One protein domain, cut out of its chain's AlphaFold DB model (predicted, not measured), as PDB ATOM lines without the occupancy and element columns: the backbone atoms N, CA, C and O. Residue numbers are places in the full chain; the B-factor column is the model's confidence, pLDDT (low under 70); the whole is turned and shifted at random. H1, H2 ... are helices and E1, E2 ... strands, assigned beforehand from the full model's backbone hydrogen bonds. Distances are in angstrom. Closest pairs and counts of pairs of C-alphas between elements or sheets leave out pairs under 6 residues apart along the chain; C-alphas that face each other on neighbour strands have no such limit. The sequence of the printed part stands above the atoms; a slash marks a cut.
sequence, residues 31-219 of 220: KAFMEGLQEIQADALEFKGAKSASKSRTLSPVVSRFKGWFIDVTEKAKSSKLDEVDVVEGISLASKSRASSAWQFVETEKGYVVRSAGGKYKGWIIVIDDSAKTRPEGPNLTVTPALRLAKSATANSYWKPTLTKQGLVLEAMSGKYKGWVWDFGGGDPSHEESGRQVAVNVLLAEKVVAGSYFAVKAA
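This is residues 31 to 219 of the 220 residues of an uncharacterized protein of Verrucomicrobiaceae bacterium (UniProt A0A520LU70). What is the main picture? Two strongly twisted sheets, E1 E2 E5 E6 E16 and E3 E4 E7 E9 E13 E14, make a sandwich, two sheets partly face to face, with their strands crossed at 54 degrees. Along one side of it lie the hairpin of E10 and E11 and the small sheet E8 E15 E12, while H1 only grazes the first sheet. What is it made of? The 189 printed residues hold one named helix and sixteen named strands, in the order H1, then E1 to E16; the neighbour strands are antiparallel, and the class is mostly strand, with under half of the residues in named elements. How large is it? It is compact and rounded, with a radius of gyration of the C-alphas of 15.1 A and spans of 45 by 39 by 36 A.

What makes the first sheet? H1, residues 31 to 35, with its O i to N i+4 pair within hydrogen-bond range, is only just on this branched sheet, with 5 pairs of C-alphas within 10 A. E5, residues 102 to 108, has E1, residues 50 to 53, and E2, residues 57 to 61, on one side, and its hairpin partner E6, residues 111 to 116, on the other side; E16, residues 214 to 218, is the other neighbour of E2. Within hydrogen-bond range are N 51 and O 107 at 2.8 A, N 57 and O 103 at 2.7 A, N 104 and O 115 at 2.7 A, and N 58 and O 217 at 2.8 A. What makes the second? E4, residues 85 to 94, has its hairpin partner E3, residues 70 to 82, on one side, and E9, residues 147 to 150, and E14, residues 196 to 199, on the other side; E7, residues 125 to 128, pairs with E9, and E13, residues 191 to 193, forms a hairpin with E14. N 72 and O 92, N 88 and O 149, N 93 and O 199, and N 125 and O 150 are each 2.8 A apart, and N 191 and O 198 2.9 A. The closest C-alphas of E6 and E7 are those of Arg 115 and Ile 125, 4.3 A apart. What else is there? E10, residues 159 to 163, and E11, residues 168 to 172, form a hairpin with N 160 and O 171 2.8 A apart; the closest C-alphas of E6 and E10, Tyr 112 and Trp 159, are 5.0 A apart. E15, residues 203 to 205, is the inner strand between E8, residues 142 to 144, and E12, residues 181 to 183, with N 144 and O 204 at 2.8 A and N 181 and O 205 at 2.9 A.

Where do the first and last elements lie? H1 begins at C-alpha 31, (122.934, 173.428, 142.391), and E16 ends at C-alpha 218, (111.871, 159.537, 144.276). Which strands are long? E4 measures 25.7 A, E3 25.1 A with a bend of 92 degrees at residue 79, E5 19.6 A and E6 16.7 A.

How far does it reach? The two C-alphas farthest apart, of Asp 43 and Pro 139, are 48.3 A apart. Are there cuts, long links or weak places? The printed part has no cut, the links H1 to E1 and E7 to E8 are long, and no printed residue is under 70 in pLDDT.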
ATOM      1  N   LYS A  31     123.274 172.776 141.116       97.25
ATOM      2  CA  LYS A  31     122.934 173.428 142.391       97.25
ATOM      3  C   LYS A  31     121.517 173.071 142.864       97.25
ATOM      4  O   LYS A  31     121.356 172.622 143.991       97.25
ATOM      5  N   ALA A  32     120.524 173.200 141.985       97.31
ATOM      6  CA  ALA A  32     119.135 172.866 142.302       97.31
ATOM      7  C   ALA A  32     118.961 171.372 142.626       97.31
ATOM      8  O   ALA A  32     118.205 171.008 143.520       97.31
ATOM      9  N   PHE A  33     119.696 170.498 141.932       97.25
ATOM     10  CA  PHE A  33     119.736 169.077 142.264       97.25
ATOM     11  C   PHE A  33     120.283 168.839 143.676       97.25
ATOM     12  O   PHE A  33     119.682 168.078 144.429       97.25
ATOM     13  N   MET A  34     121.383 169.504 144.041       97.81
ATOM     14  CA  MET A  34     121.973 169.397 145.376       97.81
ATOM     15  C   MET A  34     121.014 169.893 146.463       97.81
ATOM     16  O   MET A  34     120.825 169.198 147.456       97.81
ATOM     17  N   GLU A  35     120.344 171.027 146.248       97.25
ATOM     18  CA  GLU A  35     119.284 171.538 147.135       97.25
ATOM     19  C   GLU A  35     118.117 170.538 147.255       97.25
ATOM     20  O   GLU A  35     117.597 170.302 148.344       97.25
ATOM     21  N   GLY A  36     117.761 169.852 146.165       96.88
ATOM     22  CA  GLY A  36     116.758 168.781 146.150       96.88
ATOM     23  C   GLY A  36     117.141 167.511 146.927       96.88
ATOM     24  O   GLY A  36     116.306 166.613 147.077       96.88
ATOM     25  N   LEU A  37     118.381 167.413 147.423       97.75
ATOM     26  CA  LEU A  37     118.822 166.377 148.361       97.75
ATOM     27  C   LEU A  37     118.752 166.831 149.830       97.75
ATOM     28  O   LEU A  37     119.099 166.042 150.701       97.75
ATOM     29  N   GLN A  38     118.301 168.054 150.125       97.44
ATOM     30  CA  GLN A  38     118.264 168.639 151.475       97.44
ATOM     31  C   GLN A  38     116.823 168.748 152.017       97.44
ATOM     32  O   GLN A  38     116.412 169.765 152.569       97.44
ATOM     33  N   GLU A  39     116.011 167.708 151.824       97.44
ATOM     34  CA  GLU A  39     114.571 167.724 152.139       97.44
ATOM     35  C   GLU A  39     114.247 167.480 153.622       97.44
ATOM     36  O   GLU A  39     113.185 167.879 154.097       97.44
ATOM     37  N   ILE A  40     115.126 166.780 154.339       96.94
ATOM     38  CA  ILE A  40     114.999 166.422 155.753       96.94
ATOM     39  C   ILE A  40     116.091 167.156 156.521       96.94
ATOM     40  O   ILE A  40     117.261 167.100 156.143       96.94
ATOM     41  N   GLN A  41     115.705 167.837 157.594       95.31
ATOM     42  CA  GLN A  41     116.600 168.655 158.408       95.31
ATOM     43  C   GLN A  41     117.381 167.810 159.427       95.31
ATOM     44  O   GLN A  41     116.976 166.696 159.765       95.31
ATOM     45  N   ALA A  42     118.518 168.331 159.898       92.88
ATOM     46  CA  ALA A  42     119.434 167.635 160.808       92.88
ATOM     47  C   ALA A  42     118.770 167.111 162.093       92.88
ATOM     48  O   ALA A  42     119.090 166.017 162.550       92.88
ATOM     49  N   ASP A  43     117.851 167.881 162.670       91.06
ATOM     50  CA  ASP A  43     117.130 167.563 163.907       91.06
ATOM     51  C   ASP A  43     116.216 166.334 163.776       91.06
ATOM     52  O   ASP A  43     116.003 165.613 164.749       91.06
ATOM     53  N   ALA A  44     115.735 166.052 162.566       90.69
ATOM     54  CA  ALA A  44     114.927 164.879 162.246       90.69
ATOM     55  C   ALA A  44     115.762 163.642 161.853       90.69
ATOM     56  O   ALA A  44     115.195 162.616 161.463       90.69
ATOM     57  N   LEU A  45     117.101 163.713 161.908       92.44
ATOM     58  CA  LEU A  45     117.991 162.657 161.426       92.44
ATOM     59  C   LEU A  45     118.737 161.942 162.552       92.44
ATOM     60  O   LEU A  45     119.616 162.481 163.217       92.44
ATOM     61  N   GLU A  46     118.505 160.636 162.640       89.62
ATOM     62  CA  GLU A  46     119.314 159.720 163.445       89.62
ATOM     63  C   GLU A  46     120.602 159.323 162.696       89.62
ATOM     64  O   GLU A  46     120.804 158.164 162.318       89.62
ATOM     65  N   PHE A  47     121.459 160.308 162.410       92.44
ATOM     66  CA  PHE A  47     122.798 160.103 161.854       92.44
ATOM     67  C   PHE A  47     123.765 161.181 162.362       92.44
ATOM     68  O   PHE A  47     123.612 162.367 162.075       92.44
ATOM     69  N   LYS A  48     124.785 160.772 163.128       91.81
ATOM     70  CA  LYS A  48     125.734 161.705 163.753       91.81
ATOM     71  C   LYS A  48     126.488 162.509 162.689       91.81
ATOM     72  O   LYS A  48     127.164 161.932 161.843       91.81
ATOM     73  N   GLY A  49     126.425 163.837 162.790       93.00
ATOM     74  CA  GLY A  49     127.079 164.748 161.846       93.00
ATOM     75  C   GLY A  49     126.299 164.985 160.548       93.00
ATOM     76  O   GLY A  49     126.860 165.570 159.621       93.00
ATOM     77  N   ALA A  50     125.037 164.543 160.470       97.06
ATOM     78  CA  ALA A  50     124.131 164.943 159.399       97.06
ATOM     79  C   ALA A  50     123.829 166.445 159.465       97.06
ATOM     80  O   ALA A  50     123.578 166.992 160.537       97.06
ATOM     81  N   LYS A  51     123.800 167.087 158.298       98.00
ATOM     82  CA  LYS A  51     123.301 168.456 158.102       98.00
ATOM     83  C   LYS A  51     121.898 168.462 157.510       98.00
ATOM     84  O   LYS A  51     121.054 169.262 157.890       98.00
ATOM     85  N   SER A  52     121.669 167.560 156.569       98.31
ATOM     86  CA  SER A  52     120.402 167.383 155.883       98.31
ATOM     87  C   SER A  52     120.369 165.989 155.264       98.31
ATOM     88  O   SER A  52     121.380 165.274 155.247       98.31
ATOM     89  N   ALA A  53     119.219 165.581 154.745       98.31
ATOM     90  CA  ALA A  53     119.133 164.392 153.921       98.31
ATOM     91  C   ALA A  53     117.987 164.458 152.919       98.31
ATOM     92  O   ALA A  53     117.005 165.173 153.110       98.31
ATOM     93  N   SER A  54     118.069 163.645 151.873       98.56
ATOM     94  CA  SER A  54     116.976 163.509 150.919       98.56
ATOM     95  C   SER A  54     115.840 162.688 151.529       98.56
ATOM     96  O   SER A  54     116.033 161.911 152.465       98.56
ATOM     97  N   LYS A  55     114.644 162.760 150.953       97.62
ATOM     98  CA  LYS A  55     113.665 161.676 151.070       97.62
ATOM     99  C   LYS A  55     114.203 160.419 150.383       97.62
ATOM    100  O   LYS A  55     115.242 160.446 149.720       97.62
ATOM    101  N   SER A  56     113.487 159.311 150.541       97.75
ATOM    102  CA  SER A  56     113.829 158.053 149.881       97.75
ATOM    103  C   SER A  56     113.905 158.219 148.356       97.75
ATOM    104  O   SER A  56     113.033 158.839 147.735       97.75
ATOM    105  N   ARG A  57     114.965 157.673 147.760       98.31
ATOM    106  CA  ARG A  57     115.275 157.708 146.333       98.31
ATOM    107  C   ARG A  57     115.566 156.307 145.800       98.31
ATOM    108  O   ARG A  57     116.121 155.471 146.504       98.31
ATOM    109  N   THR A  58     115.262 156.078 144.530       98.19
ATOM    110  CA  THR A  58     115.807 154.957 143.758       98.19
ATOM    111  C   THR A  58     116.989 155.429 142.921       98.19
ATOM    112  O   THR A  58     117.010 156.568 142.442       98.19
ATOM    113  N   LEU A  59     117.979 154.550 142.749       98.12
ATOM    114  CA  LEU A  59     119.187 154.803 141.964       98.12
ATOM    115  C   LEU A  59     119.237 153.794 140.815       98.12
ATOM    116  O   LEU A  59     119.168 152.593 141.069       98.12
ATOM    117  N   SER A  60     119.338 154.259 139.570       97.56
ATOM    118  CA  SER A  60     119.242 153.388 138.388       97.56
ATOM    119  C   SER A  60     120.301 153.720 137.337       97.56
ATOM    120  O   SER A  60     120.344 154.871 136.899       97.56
ATOM    121  N   PRO A  61     121.139 152.766 136.888       96.88
ATOM    122  CA  PRO A  61     122.097 153.013 135.813       96.88
ATOM    123  C   PRO A  61     121.417 153.534 134.541       96.88
ATOM    124  O   PRO A  61     120.317 153.102 134.187       96.88
ATOM    125  N   VAL A  62     122.078 154.443 133.820       94.75
ATOM    126  CA  VAL A  62     121.499 155.081 132.617       94.75
ATOM    127  C   VAL A  62     122.138 154.648 131.295       94.75
ATOM    128  O   VAL A  62     121.449 154.654 130.272       94.75
ATOM    129  N   VAL A  63     123.417 154.248 131.300       83.25
ATOM    130  CA  VAL A  63     124.194 153.905 130.085       83.25
ATOM    131  C   VAL A  63     124.909 152.542 130.209       83.25
ATOM    132  O   VAL A  63     125.841 152.248 129.472       83.25
ATOM    133  N   SER A  64     124.462 151.662 131.114       88.25
ATOM    134  CA  SER A  64     124.992 150.293 131.250       88.25
ATOM    135  C   SER A  64     124.015 149.234 130.716       88.25
ATOM    136  O   SER A  64     122.846 149.522 130.454       88.25
ATOM    137  N   ARG A  65     124.460 147.972 130.619       90.81
ATOM    138  CA  ARG A  65     123.574 146.826 130.313       90.81
ATOM    139  C   ARG A  65     122.462 146.616 131.349       90.81
ATOM    140  O   ARG A  65     121.496 145.914 131.082       90.81
ATOM    141  N   PHE A  66     122.605 147.237 132.516       94.62
ATOM    142  CA  PHE A  66     121.624 147.254 133.593       94.62
ATOM    143  C   PHE A  66     120.775 148.529 133.578       94.62
ATOM    144  O   PHE A  66     120.221 148.924 134.603       94.62
ATOM    145  N   LYS A  67     120.662 149.207 132.430       93.94
ATOM    146  CA  LYS A  67     119.758 150.346 132.282       93.94
ATOM    147  C   LYS A  67     118.339 149.960 132.712       93.94
ATOM    148  O   LYS A  67     117.797 148.955 132.258       93.94
ATOM    149  N   GLY A  68     117.745 150.773 133.585       94.00
ATOM    150  CA  GLY A  68     116.414 150.522 134.150       94.00
ATOM    151  C   GLY A  68     116.384 149.533 135.321       94.00
ATOM    152  O   GLY A  68     115.315 149.302 135.876       94.00
ATOM    153  N   TRP A  69     117.530 148.974 135.722       97.25
ATOM    154  CA  TRP A  69     117.668 148.237 136.980       97.25
ATOM    155  C   TRP A  69     117.938 149.207 138.125       97.25
ATOM    156  O   TRP A  69     118.220 150.383 137.905       97.25
ATOM    157  N   PHE A  70     117.880 148.713 139.353       97.69
ATOM    158  CA  PHE A  70     118.001 149.510 140.563       97.69
ATOM    159  C   PHE A  70     119.186 149.037 141.390       97.69
ATOM    160  O   PHE A  70     119.376 147.833 141.541       97.69
ATOM    161  N   ILE A  71     119.963 149.967 141.945       97.75
ATOM    162  CA  ILE A  71     120.954 149.638 142.974       97.75
ATOM    163  C   ILE A  71     120.198 149.095 144.185       97.75
ATOM    164  O   ILE A  71     119.212 149.688 144.623       97.75
ATOM    165  N   ASP A  72     120.641 147.959 144.701       97.38
ATOM    166  CA  ASP A  72     119.914 147.131 145.657       97.38
ATOM    167  C   ASP A  72     120.878 146.407 146.604       97.38
ATOM    168  O   ASP A  72     122.101 146.520 146.491       97.38
ATOM    169  N   VAL A  73     120.330 145.604 147.509       96.50
ATOM    170  CA  VAL A  73     121.061 144.669 148.353       96.50
ATOM    171  C   VAL A  73     120.497 143.264 148.143       96.50
ATOM    172  O   VAL A  73     119.310 143.033 148.369       96.50
ATOM    173  N   THR A  74     121.339 142.315 147.727       93.75
ATOM    174  CA  THR A  74     120.919 140.914 147.544       93.75
ATOM    175  C   THR A  74     120.542 140.277 148.884       93.75
ATOM    176  O   THR A  74     121.157 140.524 149.921       93.75
ATOM    177  N   GLU A  75     119.552 139.394 148.869       90.69
ATOM    178  CA  GLU A  75     119.160 138.552 149.998       90.69
ATOM    179  C   GLU A  75     120.278 137.572 150.394       90.69
ATOM    180  O   GLU A  75     120.341 137.140 151.545       90.69
ATOM    181  N   LYS A  76     121.205 137.278 149.470       91.38
ATOM    182  CA  LYS A  76     122.396 136.440 149.686       91.38
ATOM    183  C   LYS A  76     123.608 137.231 150.198       91.38
ATOM    184  O   LYS A  76     124.730 136.726 150.135       91.38
ATOM    185  N   ALA A  77     123.400 138.460 150.679       93.31
ATOM    186  CA  ALA A  77     124.470 139.303 151.196       93.31
ATOM    187  C   ALA A  77     125.252 138.591 152.309       93.31
ATOM    188  O   ALA A  77     124.672 138.088 153.277       93.31
ATOM    189  N   LYS A  78     126.577 138.556 152.173       95.25
ATOM    190  CA  LYS A  78     127.465 137.876 153.122       95.25
ATOM    191  C   LYS A  78     127.901 138.843 154.208       95.25
ATOM    192  O   LYS A  78     128.421 139.910 153.897       95.25
ATOM    193  N   SER A  79     127.712 138.471 155.467       96.06
ATOM    194  CA  SER A  79     128.195 139.263 156.600       96.06
ATOM    195  C   SER A  79     129.710 139.160 156.751       96.06
ATOM    196  O   SER A  79     130.287 138.088 156.577       96.06
ATOM    197  N   SER A  80     130.339 140.273 157.114       95.00
ATOM    198  CA  SER A  80     131.764 140.387 157.421       95.00
ATOM    199  C   SER A  80     131.992 141.546 158.405       95.00
ATOM    200  O   SER A  80     131.038 142.139 158.920       95.00
ATOM    201  N   LYS A  81     133.257 141.878 158.667       95.75
ATOM    202  CA  LYS A  81     133.674 143.072 159.405       95.75
ATOM    203  C   LYS A  81     134.656 143.905 158.588       95.75
ATOM    204  O   LYS A  81     135.505 143.350 157.899       95.75
ATOM    205  N   LEU A  82     134.552 145.221 158.724       94.62
ATOM    206  CA  LEU A  82     135.519 146.199 158.227       94.62
ATOM    207  C   LEU A  82     135.849 147.137 159.388       94.62
ATOM    208  O   LEU A  82     134.961 147.843 159.854       94.62
ATOM    209  N   ASP A  83     137.085 147.095 159.889       89.94
ATOM    210  CA  ASP A  83     137.522 147.892 161.047       89.94
ATOM    211  C   ASP A  83     136.540 147.810 162.231       89.94
ATOM    212  O   ASP A  83     136.034 148.810 162.730       89.94
ATOM    213  N   GLU A  84     136.209 146.576 162.632       93.62
ATOM    214  CA  GLU A  84     135.250 146.229 163.698       93.62
ATOM    215  C   GLU A  84     133.768 146.541 163.412       93.62
ATOM    216  O   GLU A  84     132.896 145.982 164.091       93.62
ATOM    217  N   VAL A  85     133.471 147.333 162.378       96.88
ATOM    218  CA  VAL A  85     132.112 147.643 161.921       96.88
ATOM    219  C   VAL A  85     131.517 146.445 161.187       96.88
ATOM    220  O   VAL A  85     132.137 145.878 160.286       96.88
ATOM    221  N   ASP A  86     130.290 146.071 161.551       98.00
ATOM    222  CA  ASP A  86     129.533 145.050 160.826       98.00
ATOM    223  C   ASP A  86     129.254 145.537 159.400       98.00
ATOM    224  O   ASP A  86     128.659 146.604 159.196       98.00
ATOM    225  N   VAL A  87     129.647 144.735 158.412       98.06
ATOM    226  CA  VAL A  87     129.391 145.016 156.998       98.06
ATOM    227  C   VAL A  87     128.751 143.823 156.311       98.06
ATOM    228  O   VAL A  87     128.855 142.684 156.770       98.06
ATOM    229  N   VAL A  88     128.107 144.076 155.176       97.25
ATOM    230  CA  VAL A  88     127.707 143.028 154.246       97.25
ATOM    231  C   VAL A  88     128.263 143.266 152.849       97.25
ATOM    232  O   VAL A  88     128.265 144.384 152.324       97.25
ATOM    233  N   GLU A  89     128.709 142.179 152.231       94.62
ATOM    234  CA  GLU A  89     129.021 142.096 150.811       94.62
ATOM    235  C   GLU A  89     127.735 141.724 150.080       94.62
ATOM    236  O   GLU A  89     127.324 140.562 150.053       94.62
ATOM    237  N   GLY A  90     127.030 142.723 149.565       91.25
ATOM    238  CA  GLY A  90     125.727 142.467 148.959       91.25
ATOM    239  C   GLY A  90     125.142 143.604 148.150       91.25
ATOM    240  O   GLY A  90     124.000 143.482 147.719       91.25
ATOM    241  N   ILE A  91     125.881 144.695 147.935       95.69
ATOM    242  CA  ILE A  91     125.413 145.760 147.050       95.69
ATOM    243  C   ILE A  91     125.341 145.180 145.637       95.69
ATOM    244  O   ILE A  91     126.295 144.588 145.137       95.69
ATOM    245  N   SER A  92     124.175 145.295 145.021       95.81
ATOM    246  CA  SER A  92     123.829 144.618 143.777       95.81
ATOM    247  C   SER A  92     122.978 145.523 142.891       95.81
ATOM    248  O   SER A  92     122.651 146.650 143.256       95.81
ATOM    249  N   LEU A  93     122.632 145.029 141.711       97.25
ATOM    250  CA  LEU A  93     121.643 145.602 140.814       97.25
ATOM    251  C   LEU A  93     120.473 144.629 140.726       97.25
ATOM    252  O   LEU A  93     120.690 143.430 140.571       97.25
ATOM    253  N   ALA A  94     119.246 145.136 140.760       97.19
ATOM    254  CA  ALA A  94     118.037 144.339 140.619       97.19
ATOM    255  C   ALA A  94     117.138 144.873 139.499       97.19
ATOM    256  O   ALA A  94     116.888 146.069 139.393       97.19
ATOM    257  N   SER A  95     116.589 143.969 138.692       97.31
ATOM    258  CA  SER A  95     115.675 144.293 137.578       97.31
ATOM    259  C   SER A  95     114.331 144.901 138.002       97.31
ATOM    260  O   SER A  95     113.608 145.435 137.165       97.31
ATOM    261  N   LYS A  96     113.973 144.810 139.288       96.81
ATOM    262  CA  LYS A  96     112.747 145.378 139.864       96.81
ATOM    263  C   LYS A  96     113.060 146.029 141.206       96.81
ATOM    264  O   LYS A  96     113.709 145.394 142.046       96.81
ATOM    265  N   SER A  97     112.550 147.243 141.396       96.19
ATOM    266  CA  SER A  97     112.673 147.987 142.649       96.19
ATOM    267  C   SER A  97     111.889 147.312 143.775       96.19
ATOM    268  O   SER A  97     110.828 146.722 143.551       96.19
ATOM    269  N   ARG A  98     112.427 147.401 144.989       95.56
ATOM    270  CA  ARG A  98     111.824 146.988 146.260       95.56
ATOM    271  C   ARG A  98     112.269 147.943 147.363       95.56
ATOM    272  O   ARG A  98     113.092 148.825 147.147       95.56
ATOM    273  N   ALA A  99     111.804 147.702 148.588       95.62
ATOM    274  CA  ALA A  99     112.272 148.438 149.761       95.62
ATOM    275  C   ALA A  99     113.806 148.397 149.935       95.62
ATOM    276  O   ALA A  99     114.379 149.344 150.456       95.62
ATOM    277  N   SER A 100     114.488 147.335 149.488       96.06
ATOM    278  CA  SER A 100     115.955 147.229 149.512       96.06
ATOM    279  C   SER A 100     116.666 148.055 148.429       96.06
ATOM    280  O   SER A 100     117.879 148.223 148.506       96.06
ATOM    281  N   SER A 101     115.929 148.602 147.456       97.38
ATOM    282  CA  SER A 101     116.427 149.536 146.433       97.38
ATOM    283  C   SER A 101     116.234 151.010 146.817       97.38
ATOM    284  O   SER A 101     116.465 151.904 146.001       97.38
ATOM    285  N   ALA A 102     115.754 151.265 148.034       98.06
ATOM    286  CA  ALA A 102     115.508 152.596 148.559       98.06
ATOM    287  C   ALA A 102     116.773 153.148 149.229       98.06
ATOM    288  O   ALA A 102     117.329 152.528 150.139       98.06
ATOM    289  N   TRP A 103     117.187 154.343 148.819       98.56
ATOM    290  CA  TRP A 103     118.402 155.017 149.266       98.56
ATOM    291  C   TRP A 103     118.119 156.452 149.698       98.56
ATOM    292  O   TRP A 103     117.139 157.069 149.295       98.56
ATOM    293  N   GLN A 104     119.004 156.999 150.508       98.19
ATOM    294  CA  GLN A 104     118.962 158.363 150.997       98.19
ATOM    295  C   GLN A 104     120.363 158.953 150.891       98.19
ATOM    296  O   GLN A 104     121.343 158.322 151.290       98.19
ATOM    297  N   PHE A 105     120.452 160.172 150.375       98.69
ATOM    298  CA  PHE A 105     121.673 160.964 150.445       98.69
ATOM    299  C   PHE A 105     121.637 161.748 151.747       98.69
ATOM    300  O   PHE A 105     120.710 162.524 151.951       98.69
ATOM    301  N   VAL A 106     122.606 161.530 152.632       98.62
ATOM    302  CA  VAL A 106     122.737 162.297 153.877       98.62
ATOM    303  C   VAL A 106     123.957 163.198 153.745       98.62
ATOM    304  O   VAL A 106     125.071 162.716 153.537       98.62
ATOM    305  N   GLU A 107     123.738 164.504 153.835       98.56
ATOM    306  CA  GLU A 107     124.791 165.511 153.773       98.56
ATOM    307  C   GLU A 107     125.531 165.592 155.110       98.56
ATOM    308  O   GLU A 107     124.914 165.617 156.176       98.56
ATOM    309  N   THR A 108     126.857 165.684 155.060       97.94
ATOM    310  CA  THR A 108     127.727 165.867 156.228       97.94
ATOM    311  C   THR A 108     128.792 166.925 155.935       97.94
ATOM    312  O   THR A 108     128.966 167.360 154.798       97.94
ATOM    313  N   GLU A 109     129.576 167.319 156.939       96.38
ATOM    314  CA  GLU A 109     130.756 168.178 156.729       96.38
ATOM    315  C   GLU A 109     131.809 167.567 155.801       96.38
ATOM    316  O   GLU A 109     132.528 168.294 155.122       96.38
ATOM    317  N   LYS A 110     131.887 166.236 155.753       96.38
ATOM    318  CA  LYS A 110     132.844 165.505 154.921       96.38
ATOM    319  C   LYS A 110     132.287 165.197 153.532       96.38
ATOM    320  O   LYS A 110     132.968 164.518 152.785       96.38
ATOM    321  N   GLY A 111     131.081 165.671 153.204       97.19
ATOM    322  CA  GLY A 111     130.303 165.395 151.989       97.19
ATOM    323  C   GLY A 111     129.213 164.340 152.217       97.19
ATOM    324  O   GLY A 111     128.712 164.229 153.334       97.19
ATOM    325  N   TYR A 112     128.779 163.604 151.192       98.50
ATOM    326  CA  TYR A 112     127.548 162.802 151.283       98.50
ATOM    327  C   TYR A 112     127.804 161.350 151.664       98.50
ATOM    328  O   TYR A 112     128.716 160.728 151.135       98.50
ATOM    329  N   VAL A 113     126.947 160.767 152.497       98.50
ATOM    330  CA  VAL A 113     126.863 159.308 152.647       98.50
ATOM    331  C   VAL A 113     125.620 158.785 151.924       98.50
ATOM    332  O   VAL A 113     124.580 159.448 151.913       98.50
ATOM    333  N   VAL A 114     125.710 157.596 151.319       98.56
ATOM    334  CA  VAL A 114     124.552 156.926 150.701       98.56
ATOM    335  C   VAL A 114     124.027 155.870 151.661       98.56
ATOM    336  O   VAL A 114     124.662 154.838 151.877       98.56
ATOM    337  N   ARG A 115     122.876 156.156 152.266       98.25
ATOM    338  CA  ARG A 115     122.248 155.364 153.325       98.25
ATOM    339  C   ARG A 115     121.073 154.570 152.765       98.25
ATOM    340  O   ARG A 115     120.255 155.117 152.037       98.25
ATOM    341  N   SER A 116     120.945 153.299 153.115       97.81
ATOM    342  CA  SER A 116     119.761 152.504 152.797       97.81
ATOM    343  C   SER A 116     118.543 153.072 153.535       97.81
ATOM    344  O   SER A 116     118.561 153.248 154.754       97.81
ATOM    345  N   ALA A 117     117.480 153.371 152.795       97.31
ATOM    346  CA  ALA A 117     116.242 153.946 153.312       97.31
ATOM    347  C   ALA A 117     115.162 152.884 153.603       97.31
ATOM    348  O   ALA A 117     114.131 153.205 154.199       97.31
ATOM    349  N   GLY A 118     115.397 151.617 153.245       95.31
ATOM    350  CA  GLY A 118     114.424 150.540 153.411       95.31
ATOM    351  C   GLY A 118     115.024 149.132 153.418       95.31
ATOM    352  O   GLY A 118     116.231 148.930 153.328       95.31
ATOM    353  N   GLY A 119     114.151 148.133 153.559       94.44
ATOM    354  CA  GLY A 119     114.538 146.724 153.610       94.44
ATOM    355  C   GLY A 119     115.291 146.327 154.888       94.44
ATOM    356  O   GLY A 119     115.349 147.069 155.867       94.44
ATOM    357  N   LYS A 120     115.874 145.120 154.869       95.62
ATOM    358  CA  LYS A 120     116.580 144.498 156.009       95.62
ATOM    359  C   LYS A 120     117.726 145.353 156.560       95.62
ATOM    360  O   LYS A 120     118.007 145.300 157.752       95.62
ATOM    361  N   TYR A 121     118.380 146.122 155.694       96.94
ATOM    362  CA  TYR A 121     119.558 146.921 156.028       96.94
ATOM    363  C   TYR A 121     119.252 148.419 156.115       96.94
ATOM    364  O   TYR A 121     120.160 149.240 155.985       96.94
ATOM    365  N   LYS A 122     117.984 148.792 156.347       97.06
ATOM    366  CA  LYS A 122     117.598 150.189 156.558       97.06
ATOM    367  C   LYS A 122     118.529 150.841 157.583       97.06
ATOM    368  O   LYS A 122     118.753 150.317 158.672       97.06
ATOM    369  N   GLY A 123     119.066 151.995 157.217       97.00
ATOM    370  CA  GLY A 123     119.975 152.782 158.035       97.00
ATOM    371  C   GLY A 123     121.465 152.533 157.782       97.00
ATOM    372  O   GLY A 123     122.259 153.379 158.187       97.00
ATOM    373  N   TRP A 124     121.831 151.440 157.104       98.12
ATOM    374  CA  TRP A 124     123.218 151.100 156.770       98.12
ATOM    375  C   TRP A 124     123.726 151.926 155.583       98.12
ATOM    376  O   TRP A 124     122.930 152.480 154.829       98.12
ATOM    377  N   ILE A 125     125.042 152.028 155.404       97.94
ATOM    378  CA  ILE A 125     125.684 153.014 154.521       97.94
ATOM    379  C   ILE A 125     126.643 152.336 153.557       97.94
ATOM    380  O   ILE A 125     127.355 151.412 153.937       97.94
ATOM    381  N   ILE A 126     126.684 152.805 152.313       98.31
ATOM    382  CA  ILE A 126     127.659 152.332 151.332       98.31
ATOM    383  C   ILE A 126     129.037 152.912 151.663       98.31
ATOM    384  O   ILE A 126     129.224 154.131 151.685       98.31
ATOM    385  N   VAL A 127     129.996 152.021 151.898       98.12
ATOM    386  CA  VAL A 127     131.389 152.328 152.241       98.12
ATOM    387  C   VAL A 127     132.348 151.620 151.293       98.12
ATOM    388  O   VAL A 127     131.961 150.694 150.576       98.12
ATOM    389  N   ILE A 128     133.607 152.043 151.319       98.12
ATOM    390  CA  ILE A 128     134.693 151.445 150.546       98.12
ATOM    391  C   ILE A 128     135.592 150.622 151.473       98.12
ATOM    392  O   ILE A 128     136.090 151.126 152.480       98.12
ATOM    393  N   ASP A 129     135.815 149.364 151.105       97.44
ATOM    394  CA  ASP A 129     136.827 148.483 151.682       97.44
ATOM    395  C   ASP A 129     138.173 148.679 150.959       97.44
ATOM    396  O   ASP A 129     138.374 148.212 149.835       97.44
ATOM    397  N   ASP A 130     139.115 149.363 151.613       96.62
ATOM    398  CA  ASP A 130     140.446 149.647 151.057       96.62
ATOM    399  C   ASP A 130     141.312 148.383 150.876       96.62
ATOM    400  O   ASP A 130     142.284 148.392 150.105       96.62
ATOM    401  N   SER A 131     140.952 147.275 151.535       95.44
ATOM    402  CA  SER A 131     141.648 145.992 151.407       95.44
ATOM    403  C   SER A 131     141.299 145.247 150.114       95.44
ATOM    404  O   SER A 131     142.068 144.383 149.677       95.44
ATOM    405  N   ALA A 132     140.183 145.607 149.465       95.69
ATOM    406  CA  ALA A 132     139.760 144.994 148.217       95.69
ATOM    407  C   ALA A 132     140.874 145.085 147.165       95.69
ATOM    408  O   ALA A 132     141.620 146.065 147.092       95.69
ATOM    409  N   LYS A 133     141.017 144.046 146.342       96.75
ATOM    410  CA  LYS A 133     142.015 144.027 145.269       96.75
ATOM    411  C   LYS A 133     141.440 144.656 144.009       96.75
ATOM    412  O   LYS A 133     140.252 144.508 143.709       96.75
ATOM    413  N   THR A 134     142.284 145.365 143.277       97.00
ATOM    414  CA  THR A 134     141.950 145.857 141.945       97.00
ATOM    415  C   THR A 134     142.112 144.744 140.916       97.00
ATOM    416  O   THR A 134     142.848 143.776 141.125       97.00
ATOM    417  N   ARG A 135     141.415 144.882 139.792       95.06
ATOM    418  CA  ARG A 135     141.566 144.040 138.608       95.06
ATOM    419  C   ARG A 135     141.317 144.874 137.346       95.06
ATOM    420  O   ARG A 135     140.580 145.858 137.421       95.06
ATOM    421  N   PRO A 136     141.892 144.497 136.196       94.50
ATOM    422  CA  PRO A 136     141.520 145.109 134.927       94.50
ATOM    423  C   PRO A 136     140.072 144.752 134.540       94.50
ATOM    424  O   PRO A 136     139.567 143.676 134.875       94.50
ATOM    425  N   GLU A 137     139.424 145.657 133.812       90.25
ATOM    426  CA  GLU A 137     138.120 145.510 133.157       90.25
ATOM    427  C   GLU A 137     138.273 145.983 131.703       90.25
ATOM    428  O   GLU A 137     138.120 147.156 131.367       90.25
ATOM    429  N   GLY A 138     138.678 145.067 130.822       87.06
ATOM    430  CA  GLY A 138     139.139 145.430 129.482       87.06
ATOM    431  C   GLY A 138     140.530 146.092 129.482       87.06
ATOM    432  O   GLY A 138     141.247 146.043 130.481       87.06
ATOM    433  N   PRO A 139     140.958 146.680 128.348       87.50
ATOM    434  CA  PRO A 139     142.349 147.103 128.161       87.50
ATOM    435  C   PRO A 139     142.725 148.402 128.887       87.50
ATOM    436  O   PRO A 139     143.903 148.636 129.126       87.50
ATOM    437  N   ASN A 140     141.748 149.255 129.212       90.75
ATOM    438  CA  ASN A 140     141.993 150.645 129.613       90.75
ATOM    439  C   ASN A 140     141.240 151.052 130.885       90.75
ATOM    440  O   ASN A 140     140.966 152.242 131.057       90.75
ATOM    441  N   LEU A 141     140.834 150.102 131.725       93.88
ATOM    442  CA  LEU A 141     140.097 150.394 132.949       93.88
ATOM    443  C   LEU A 141     140.526 149.456 134.071       93.88
ATOM    444  O   LEU A 141     140.516 148.236 133.910       93.88
ATOM    445  N   THR A 142     140.838 150.034 135.222       96.12
ATOM    446  CA  THR A 142     140.971 149.313 136.486       96.12
ATOM    447  C   THR A 142     139.705 149.480 137.318       96.12
ATOM    448  O   THR A 142     139.215 150.595 137.514       96.12
ATOM    449  N   VAL A 143     139.205 148.366 137.852       96.69
ATOM    450  CA  VAL A 143     138.048 148.327 138.753       96.69
ATOM    451  C   VAL A 143     138.367 147.556 140.029       96.69
ATOM    452  O   VAL A 143     139.340 146.801 140.110       96.69
ATOM    453  N   THR A 144     137.527 147.709 141.046       96.62
ATOM    454  CA  THR A 144     137.565 146.894 142.259       96.62
ATOM    455  C   THR A 144     136.154 146.667 142.813       96.62
ATOM    456  O   THR A 144     135.342 147.597 142.832       96.62
ATOM    457  N   PRO A 145     135.822 145.454 143.294       95.00
ATOM    458  CA  PRO A 145     134.580 145.194 144.017       95.00
ATOM    459  C   PRO A 145     134.724 145.625 145.489       95.00
ATOM    460  O   PRO A 145     134.605 144.809 146.401       95.00
ATOM    461  N   ALA A 146     135.042 146.900 145.729       96.44
ATOM    462  CA  ALA A 146     135.363 147.427 147.062       96.44
ATOM    463  C   ALA A 146     134.141 147.916 147.851       96.44
ATOM    464  O   ALA A 146     134.250 148.198 149.041       96.44
ATOM    465  N   LEU A 147     132.974 148.038 147.218       96.81
ATOM    466  CA  LEU A 147     131.797 148.573 147.894       96.81
ATOM    467  C   LEU A 147     131.224 147.556 148.885       96.81
ATOM    468  O   LEU A 147     131.064 146.371 148.580       96.81
ATOM    469  N   ARG A 148     130.912 148.029 150.089       97.38
ATOM    470  CA  ARG A 148     130.267 147.273 151.168       97.38
ATOM    471  C   ARG A 148     129.133 148.094 151.748       97.38
ATOM    472  O   ARG A 148     129.147 149.319 151.666       97.38
ATOM    473  N   LEU A 149     128.164 147.427 152.361       97.88
ATOM    474  CA  LEU A 149     127.129 148.099 153.134       97.88
ATOM    475  C   LEU A 149     127.455 147.935 154.622       97.88
ATOM    476  O   LEU A 149     127.493 146.811 155.110       97.88
ATOM    477  N   ALA A 150     127.710 149.033 155.327       98.06
ATOM    478  CA  ALA A 150     128.162 149.055 156.715       98.06
ATOM    479  C   ALA A 150     127.086 149.565 157.673       98.06
ATOM    480  O   ALA A 150     126.337 150.490 157.356       98.06
ATOM    481  N   LYS A 151     127.041 149.001 158.878       97.25
ATOM    482  CA  LYS A 151     126.075 149.375 159.922       97.25
ATOM    483  C   LYS A 151     126.274 150.797 160.461       97.25
ATOM    484  O   LYS A 151     125.333 151.394 160.978       97.25
ATOM    485  N   SER A 152     127.479 151.345 160.332       95.62
ATOM    486  CA  SER A 152     127.829 152.719 160.698       95.62
ATOM    487  C   SER A 152     128.845 153.301 159.713       95.62
ATOM    488  O   SER A 152     129.444 152.587 158.909       95.62
ATOM    489  N   ALA A 153     129.015 154.624 159.747       94.75
ATOM    490  CA  ALA A 153     129.964 155.310 158.882       94.75
ATOM    491  C   ALA A 153     131.416 154.953 159.237       94.75
ATOM    492  O   ALA A 153     131.808 154.996 160.403       94.75
ATOM    493  N   THR A 154     132.218 154.674 158.210       95.00
ATOM    494  CA  THR A 154     133.674 154.506 158.300       95.00
ATOM    495  C   THR A 154     134.391 155.759 157.783       95.00
ATOM    496  O   THR A 154     133.755 156.715 157.319       95.00
ATOM    497  N   ALA A 155     135.726 155.770 157.816       93.88
ATOM    498  CA  ALA A 155     136.521 156.835 157.196       93.88
ATOM    499  C   ALA A 155     136.295 156.952 155.672       93.88
ATOM    500  O   ALA A 155     136.428 158.045 155.118       93.88
ATOM    501  N   ASN A 156     135.879 155.862 155.018       96.69
ATOM    502  CA  ASN A 156     135.728 155.745 153.566       96.69
ATOM    503  C   ASN A 156     134.255 155.612 153.149       96.69
ATOM    504  O   ASN A 156     133.893 154.771 152.325       96.69
ATOM    505  N   SER A 157     133.386 156.412 153.767       97.06
ATOM    506  CA  SER A 157     131.931 156.393 153.548       97.06
ATOM    507  C   SER A 157     131.399 157.602 152.771       97.06
ATOM    508  O   SER A 157     130.195 157.689 152.530       97.06
ATOM    509  N   TYR A 158     132.279 158.532 152.388       98.12
ATOM    510  CA  TYR A 158     131.890 159.846 151.887       98.12
ATOM    511  C   TYR A 158     132.089 159.976 150.377       98.12
ATOM    512  O   TYR A 158     133.156 159.681 149.830       98.12
ATOM    513  N   TRP A 159     131.061 160.519 149.734       98.50
ATOM    514  CA  TRP A 159     130.922 160.681 148.297       98.50
ATOM    515  C   TRP A 159     130.739 162.151 147.912       98.50
ATOM    516  O   TRP A 159     130.049 162.913 148.598       98.50
ATOM    517  N   LYS A 160     131.312 162.529 146.771       98.06
ATOM    518  CA  LYS A 160     131.042 163.787 146.077       98.06
ATOM    519  C   LYS A 160     130.052 163.525 144.935       98.06
ATOM    520  O   LYS A 160     130.454 162.992 143.899       98.06
ATOM    521  N   PRO A 161     128.767 163.877 145.096       97.88
ATOM    522  CA  PRO A 161     127.799 163.818 144.010       97.88
ATOM    523  C   PRO A 161     128.026 164.940 143.000       97.88
ATOM    524  O   PRO A 161     128.075 166.111 143.360       97.88
ATOM    525  N   THR A 162     128.118 164.580 141.720       97.81
ATOM    526  CA  THR A 162     128.210 165.539 140.610       97.81
ATOM    527  C   THR A 162     127.150 165.209 139.571       97.81
ATOM    528  O   THR A 162     127.172 164.131 138.974       97.81
ATOM    529  N   LEU A 163     126.194 166.122 139.368       97.44
ATOM    530  CA  LEU A 163     125.185 165.967 138.320       97.44
ATOM    531  C   LEU A 163     125.805 166.355 136.979       97.44
ATOM    532  O   LEU A 163     126.321 167.462 136.829       97.44
ATOM    533  N   THR A 164     125.714 165.455 136.006       95.94
ATOM    534  CA  THR A 164     126.257 165.615 134.651       95.94
ATOM    535  C   THR A 164     125.133 165.551 133.613       95.94
ATOM    536  O   THR A 164     123.980 165.285 133.957       95.94
ATOM    537  N   LYS A 165     125.452 165.732 132.321       92.88
ATOM    538  CA  LYS A 165     124.452 165.611 131.240       92.88
ATOM    539  C   LYS A 165     123.904 164.186 131.121       92.88
ATOM    540  O   LYS A 165     122.779 164.003 130.673       92.88
ATOM    541  N   GLN A 166     124.704 163.188 131.488       94.31
ATOM    542  CA  GLN A 166     124.371 161.772 131.361       94.31
ATOM    543  C   GLN A 166     123.681 161.222 132.616       94.31
ATOM    544  O   GLN A 166     122.916 160.269 132.520       94.31
ATOM    545  N   GLY A 167     123.931 161.807 133.786       95.88
ATOM    546  CA  GLY A 167     123.381 161.354 135.063       95.88
ATOM    547  C   GLY A 167     124.238 161.789 136.248       95.88
ATOM    548  O   GLY A 167     125.154 162.602 136.103       95.88
ATOM    549  N   LEU A 168     123.949 161.244 137.426       97.81
ATOM    550  CA  LEU A 168     124.762 161.444 138.617       97.81
ATOM    551  C   LEU A 168     126.013 160.563 138.566       97.81
ATOM    552  O   LEU A 168     125.942 159.399 138.167       97.81
ATOM    553  N   VAL A 169     127.134 161.125 139.011       97.81
ATOM    554  CA  VAL A 169     128.376 160.415 139.327       97.81
ATOM    555  C   VAL A 169     128.658 160.588 140.819       97.81
ATOM    556  O   VAL A 169     128.481 161.688 141.350       97.81
ATOM    557  N   LEU A 170     129.095 159.517 141.490       97.81
ATOM    558  CA  LEU A 170     129.605 159.570 142.863       97.81
ATOM    559  C   LEU A 170     131.091 159.281 142.866       97.81
ATOM    560  O   LEU A 170     131.500 158.177 142.519       97.81
ATOM    561  N   GLU A 171     131.866 160.270 143.291       98.12
ATOM    562  CA  GLU A 171     133.310 160.164 143.460       98.12
ATOM    563  C   GLU A 171     133.650 159.922 144.934       98.12
ATOM    564  O   GLU A 171     133.138 160.606 145.824       98.12
ATOM    565  N   ALA A 172     134.510 158.943 145.198       98.19
ATOM    566  CA  ALA A 172     135.052 158.671 146.519       98.19
ATOM    567  C   ALA A 172     135.951 159.827 146.981       98.19
ATOM    568  O   ALA A 172     136.876 160.222 146.273       98.19
ATOM    569  N   MET A 173     135.744 160.349 148.189       97.56
ATOM    570  CA  MET A 173     136.533 161.495 148.675       97.56
ATOM    571  C   MET A 173     137.694 161.128 149.605       97.56
ATOM    572  O   MET A 173     138.504 161.995 149.947       97.56
ATOM    573  N   SER A 174     137.797 159.867 150.016       94.56
ATOM    574  CA  SER A 174     138.787 159.398 150.986       94.56
ATOM    575  C   SER A 174     139.241 157.964 150.703       94.56
ATOM    576  O   SER A 174     138.714 157.293 149.816       94.56
ATOM    577  N   GLY A 175     140.251 157.526 151.456       94.31
ATOM    578  CA  GLY A 175     140.805 156.179 151.372       94.31
ATOM    579  C   GLY A 175     141.733 155.964 150.182       94.31
ATOM    580  O   GLY A 175     142.062 156.887 149.430       94.31
ATOM    581  N   LYS A 176     142.142 154.707 150.012       96.06
ATOM    582  CA  LYS A 176     142.989 154.230 148.904       96.06
ATOM    583  C   LYS A 176     142.404 154.565 147.531       96.06
ATOM    584  O   LYS A 176     143.152 154.783 146.583       96.06
ATOM    585  N   TYR A 177     141.077 154.605 147.436       97.50
ATOM    586  CA  TYR A 177     140.344 154.794 146.187       97.50
ATOM    587  C   TYR A 177     139.771 156.202 146.008       97.50
ATOM    588  O   TYR A 177     138.825 156.394 145.248       97.50
ATOM    589  N   LYS A 178     140.326 157.209 146.691       97.06
ATOM    590  CA  LYS A 178     139.941 158.608 146.475       97.06
ATOM    591  C   LYS A 178     140.004 158.979 144.982       97.06
ATOM    592  O   LYS A 178     140.986 158.679 144.305       97.06
ATOM    593  N   GLY A 179     138.966 159.648 144.487       96.88
ATOM    594  CA  GLY A 179     138.800 160.027 143.081       96.88
ATOM    595  C   GLY A 179     138.159 158.947 142.204       96.88
ATOM    596  O   GLY A 179     137.775 159.231 141.074       96.88
ATOM    597  N   TRP A 180     138.012 157.716 142.701       98.19
ATOM    598  CA  TRP A 180     137.347 156.653 141.953       98.19
ATOM    599  C   TRP A 180     135.830 156.809 142.027       98.19
ATOM    600  O   TRP A 180     135.293 157.379 142.980       98.19
ATOM    601  N   VAL A 181     135.128 156.270 141.037       97.88
ATOM    602  CA  VAL A 181     133.679 156.437 140.891       97.88
ATOM    603  C   VAL A 181     132.956 155.106 140.867       97.88
ATOM    604  O   VAL A 181     133.548 154.076 140.557       97.88
ATOM    605  N   TRP A 182     131.663 155.107 141.181       97.56
ATOM    606  CA  TRP A 182     130.851 153.903 141.001       97.56
ATOM    607  C   TRP A 182     130.840 153.475 139.532       97.56
ATOM    608  O   TRP A 182     130.885 154.314 138.632       97.56
ATOM    609  N   ASP A 183     130.773 152.169 139.300       95.94
ATOM    610  CA  ASP A 183     130.619 151.578 137.976       95.94
ATOM    611  C   ASP A 183     129.657 150.386 138.018       95.94
ATOM    612  O   ASP A 183     129.740 149.514 138.885       95.94
ATOM    613  N   PHE A 184     128.742 150.361 137.053       93.94
ATOM    614  CA  PHE A 184     127.739 149.317 136.845       93.94
ATOM    615  C   PHE A 184     127.996 148.532 135.550       93.94
ATOM    616  O   PHE A 184     127.106 147.839 135.058       93.94
ATOM    617  N   GLY A 185     129.167 148.702 134.929       84.00
ATOM    618  CA  GLY A 185     129.544 148.066 133.668       84.00
ATOM    619  C   GLY A 185     130.005 146.612 133.792       84.00
ATOM    620  O   GLY A 185     130.176 145.964 132.762       84.00
ATOM    621  N   GLY A 186     130.175 146.098 135.016       81.38
ATOM    622  CA  GLY A 186     130.766 144.786 135.290       81.38
ATOM    623  C   GLY A 186     130.141 143.611 134.524       81.38
ATOM    624  O   GLY A 186     128.945 143.596 134.197       81.38
ATOM    625  N   GLY A 187     130.974 142.607 134.240       80.62
ATOM    626  CA  GLY A 187     130.637 141.435 133.427       80.62
ATOM    627  C   GLY A 187     129.938 140.278 134.149       80.62
ATOM    628  O   GLY A 187     129.548 139.322 133.482       80.62
ATOM    629  N   ASP A 188     129.736 140.336 135.471       84.19
ATOM    630  CA  ASP A 188     129.265 139.159 136.217       84.19
ATOM    631  C   ASP A 188     127.816 138.794 135.836       84.19
ATOM    632  O   ASP A 188     126.971 139.684 135.681       84.19
ATOM    633  N   PRO A 189     127.472 137.509 135.663       89.88
ATOM    634  CA  PRO A 189     126.125 137.115 135.262       89.88
ATOM    635  C   PRO A 189     125.078 137.515 136.310       89.88
ATOM    636  O   PRO A 189     125.374 137.638 137.500       89.88
ATOM    637  N   SER A 190     123.837 137.710 135.864       93.94
ATOM    638  CA  SER A 190     122.703 137.822 136.782       93.94
ATOM    639  C   SER A 190     122.165 136.444 137.157       93.94
ATOM    640  O   SER A 190     122.328 135.473 136.417       93.94
ATOM    641  N   HIS A 191     121.470 136.371 138.288       95.19
ATOM    642  CA  HIS A 191     120.715 135.201 138.725       95.19
ATOM    643  C   HIS A 191     119.302 135.593 139.149       95.19
ATOM    644  O   HIS A 191     119.026 136.752 139.463       95.19
ATOM    645  N   GLU A 192     118.396 134.615 139.178       96.94
ATOM    646  CA  GLU A 192     117.066 134.820 139.741       96.94
ATOM    647  C   GLU A 192     117.108 134.786 141.273       96.94
ATOM    648  O   GLU A 192     117.697 133.895 141.890       96.94
ATOM    649  N   GLU A 193     116.460 135.766 141.889       94.94
ATOM    650  CA  GLU A 193     116.312 135.885 143.330       94.94
ATOM    651  C   GLU A 193     114.947 136.498 143.631       94.94
ATOM    652  O   GLU A 193     114.643 137.610 143.197       94.94
ATOM    653  N   SER A 194     114.095 135.758 144.342       91.75
ATOM    654  CA  SER A 194     112.787 136.237 144.795       91.75
ATOM    655  C   SER A 194     111.921 136.862 143.686       91.75
ATOM    656  O   SER A 194     111.276 137.888 143.899       91.75
ATOM    657  N   GLY A 195     111.901 136.267 142.486       94.69
ATOM    658  CA  GLY A 195     111.062 136.701 141.354       94.69
ATOM    659  C   GLY A 195     111.586 137.918 140.573       94.69
ATOM    660  O   GLY A 195     110.821 138.603 139.875       94.69
ATOM    661  N   ARG A 196     112.881 138.224 140.705       96.38
ATOM    662  CA  ARG A 196     113.595 139.258 139.943       96.38
ATOM    663  C   ARG A 196     115.001 138.784 139.578       96.38
ATOM    664  O   ARG A 196     115.576 137.944 140.256       96.38
ATOM    665  N   GLN A 197     115.557 139.340 138.508       97.44
ATOM    666  CA  GLN A 197     116.978 139.191 138.192       97.44
ATOM    667  C   GLN A 197     117.813 140.120 139.075       97.44
ATOM    668  O   GLN A 197     117.441 141.288 139.238       97.44
ATOM    669  N   VAL A 198     118.917 139.598 139.610       96.81
ATOM    670  CA  VAL A 198     119.876 140.291 140.480       96.81
ATOM    671  C   VAL A 198     121.295 140.056 139.965       96.81
ATOM    672  O   VAL A 198     121.606 138.964 139.505       96.81
ATOM    673  N   ALA A 199     122.161 141.069 140.030       95.00
ATOM    674  CA  ALA A 199     123.567 140.966 139.644       95.00
ATOM    675  C   ALA A 199     124.467 141.753 140.607       95.00
ATOM    676  O   ALA A 199     124.218 142.928 140.873       95.00
ATOM    677  N   VAL A 200     125.542 141.145 141.107       90.25
ATOM    678  CA  VAL A 200     126.494 141.794 142.029       90.25
ATOM    679  C   VAL A 200     127.571 142.535 141.223       90.25
ATOM    680  O   VAL A 200     128.737 142.175 141.239       90.25
ATOM    681  N   ASN A 201     127.161 143.556 140.463       85.62
ATOM    682  CA  ASN A 201     128.030 144.341 139.566       85.62
ATOM    683  C   ASN A 201     128.100 145.819 139.960       85.62
ATOM    684  O   ASN A 201     128.051 146.694 139.100       85.62
ATOM    685  N   VAL A 202     128.162 146.113 141.257       93.00
ATOM    686  CA  VAL A 202     128.384 147.485 141.727       93.00
ATOM    687  C   VAL A 202     129.846 147.604 142.131       93.00
ATOM    688  O   VAL A 202     130.256 147.156 143.202       93.00
ATOM    689  N   LEU A 203     130.640 148.140 141.212       95.25
ATOM    690  CA  LEU A 203     132.089 148.247 141.303       95.25
ATOM    691  C   LEU A 203     132.507 149.688 141.593       95.25
ATOM    692  O   LEU A 203     131.705 150.623 141.543       95.25
ATOM    693  N   LEU A 204     133.795 149.851 141.868       97.19
ATOM    694  CA  LEU A 204     134.469 151.134 141.890       97.19
ATOM    695  C   LEU A 204     135.506 151.154 140.759       97.19
ATOM    696  O   LEU A 204     136.300 150.221 140.644       97.19
ATOM    697  N   ALA A 205     135.494 152.192 139.931       97.06
ATOM    698  CA  ALA A 205     136.338 152.354 138.755       97.06
ATOM    699  C   ALA A 205     137.280 153.551 138.909       97.06
ATOM    700  O   ALA A 205     136.884 154.599 139.418       97.06
ATOM    701  N   GLU A 206     138.512 153.419 138.415       96.69
ATOM    702  CA  GLU A 206     139.556 154.455 138.531       96.69
ATOM    703  C   GLU A 206     139.235 155.767 137.799       96.69
ATOM    704  O   GLU A 206     139.921 156.770 137.987       96.69
ATOM    705  N   LYS A 207     138.214 155.753 136.937       95.25
ATOM    706  CA  LYS A 207     137.755 156.893 136.151       95.25
ATOM    707  C   LYS A 207     136.304 156.729 135.730       95.25
ATOM    708  O   LYS A 207     135.782 155.618 135.675       95.25
ATOM    709  N   VAL A 208     135.687 157.846 135.355       95.38
ATOM    710  CA  VAL A 208     134.335 157.860 134.796       95.38
ATOM    711  C   VAL A 208     134.290 157.133 133.457       95.38
ATOM    712  O   VAL A 208     135.055 157.422 132.535       95.38
ATOM    713  N   VAL A 209     133.352 156.198 133.354       93.69
ATOM    714  CA  VAL A 209     133.028 155.433 132.148       93.69
ATOM    715  C   VAL A 209     131.517 155.441 131.918       93.69
ATOM    716  O   VAL A 209     130.753 155.941 132.740       93.69
ATOM    717  N   ALA A 210     131.047 154.878 130.802       92.31
ATOM    718  CA  ALA A 210     129.610 154.802 130.508       92.31
ATOM    719  C   ALA A 210     128.807 154.130 131.642       92.31
ATOM    720  O   ALA A 210     127.690 154.542 131.952       92.31
ATOM    721  N   GLY A 211     129.402 153.135 132.304       93.62
ATOM    722  CA  GLY A 211     128.800 152.459 133.446       93.62
ATOM    723  C   GLY A 211     128.768 153.277 134.740       93.62
ATOM    724  O   GLY A 211     128.150 152.813 135.686       93.62
ATOM    725  N   SER A 212     129.348 154.480 134.807       96.31
ATOM    726  CA  SER A 212     129.396 155.277 136.044       96.31
ATOM    727  C   SER A 212     128.167 156.143 136.302       96.31
ATOM    728  O   SER A 212     127.983 156.653 137.406       96.31
ATOM    729  N   TYR A 213     127.327 156.340 135.287       97.00
ATOM    730  CA  TYR A 213     126.204 157.269 135.362       97.00
ATOM    731  C   TYR A 213     124.920 156.575 135.813       97.00
ATOM    732  O   TYR A 213     124.529 155.530 135.276       97.00
ATOM    733  N   PHE A 214     124.204 157.213 136.735       97.62
ATOM    734  CA  PHE A 214     122.897 156.744 137.184       97.62
ATOM    735  C   PHE A 214     121.906 157.886 137.429       97.62
ATOM    736  O   PHE A 214     122.270 159.024 137.712       97.62
ATOM    737  N   ALA A 215     120.623 157.575 137.298       97.50
ATOM    738  CA  ALA A 215     119.520 158.462 137.614       97.50
ATOM    739  C   ALA A 215     119.148 158.334 139.091       97.50
ATOM    740  O   ALA A 215     119.160 157.233 139.647       97.50
ATOM    741  N   VAL A 216     118.752 159.456 139.690       97.56
ATOM    742  CA  VAL A 216     118.174 159.527 141.035       97.56
ATOM    743  C   VAL A 216     116.721 159.956 140.899       97.56
ATOM    744  O   VAL A 216     116.439 161.003 140.319       97.56
ATOM    745  N   LYS A 217     115.794 159.148 141.410       96.38
ATOM    746  CA  LYS A 217     114.349 159.433 141.386       96.38
ATOM    747  C   LYS A 217     113.759 159.252 142.771       96.38
ATOM    748  O   LYS A 217     114.340 158.532 143.574       96.38
ATOM    749  N   ALA A 218     112.619 159.875 143.066       92.75
ATOM    750  CA  ALA A 218     111.871 159.537 144.276       92.75
ATOM    751  C   ALA A 218     111.568 158.027 144.298       92.75
ATOM    752  O   ALA A 218     111.319 157.432 143.249       92.75
ATOM    753  N   ALA A 219     111.668 157.402 145.470       82.50
ATOM    754  CA  ALA A 219     111.158 156.050 145.645       82.50
ATOM    755  C   ALA A 219     109.631 156.117 145.775       82.50
ATOM    756  O   ALA A 219     109.130 156.935 146.549       82.50
TER     757      ALA A 219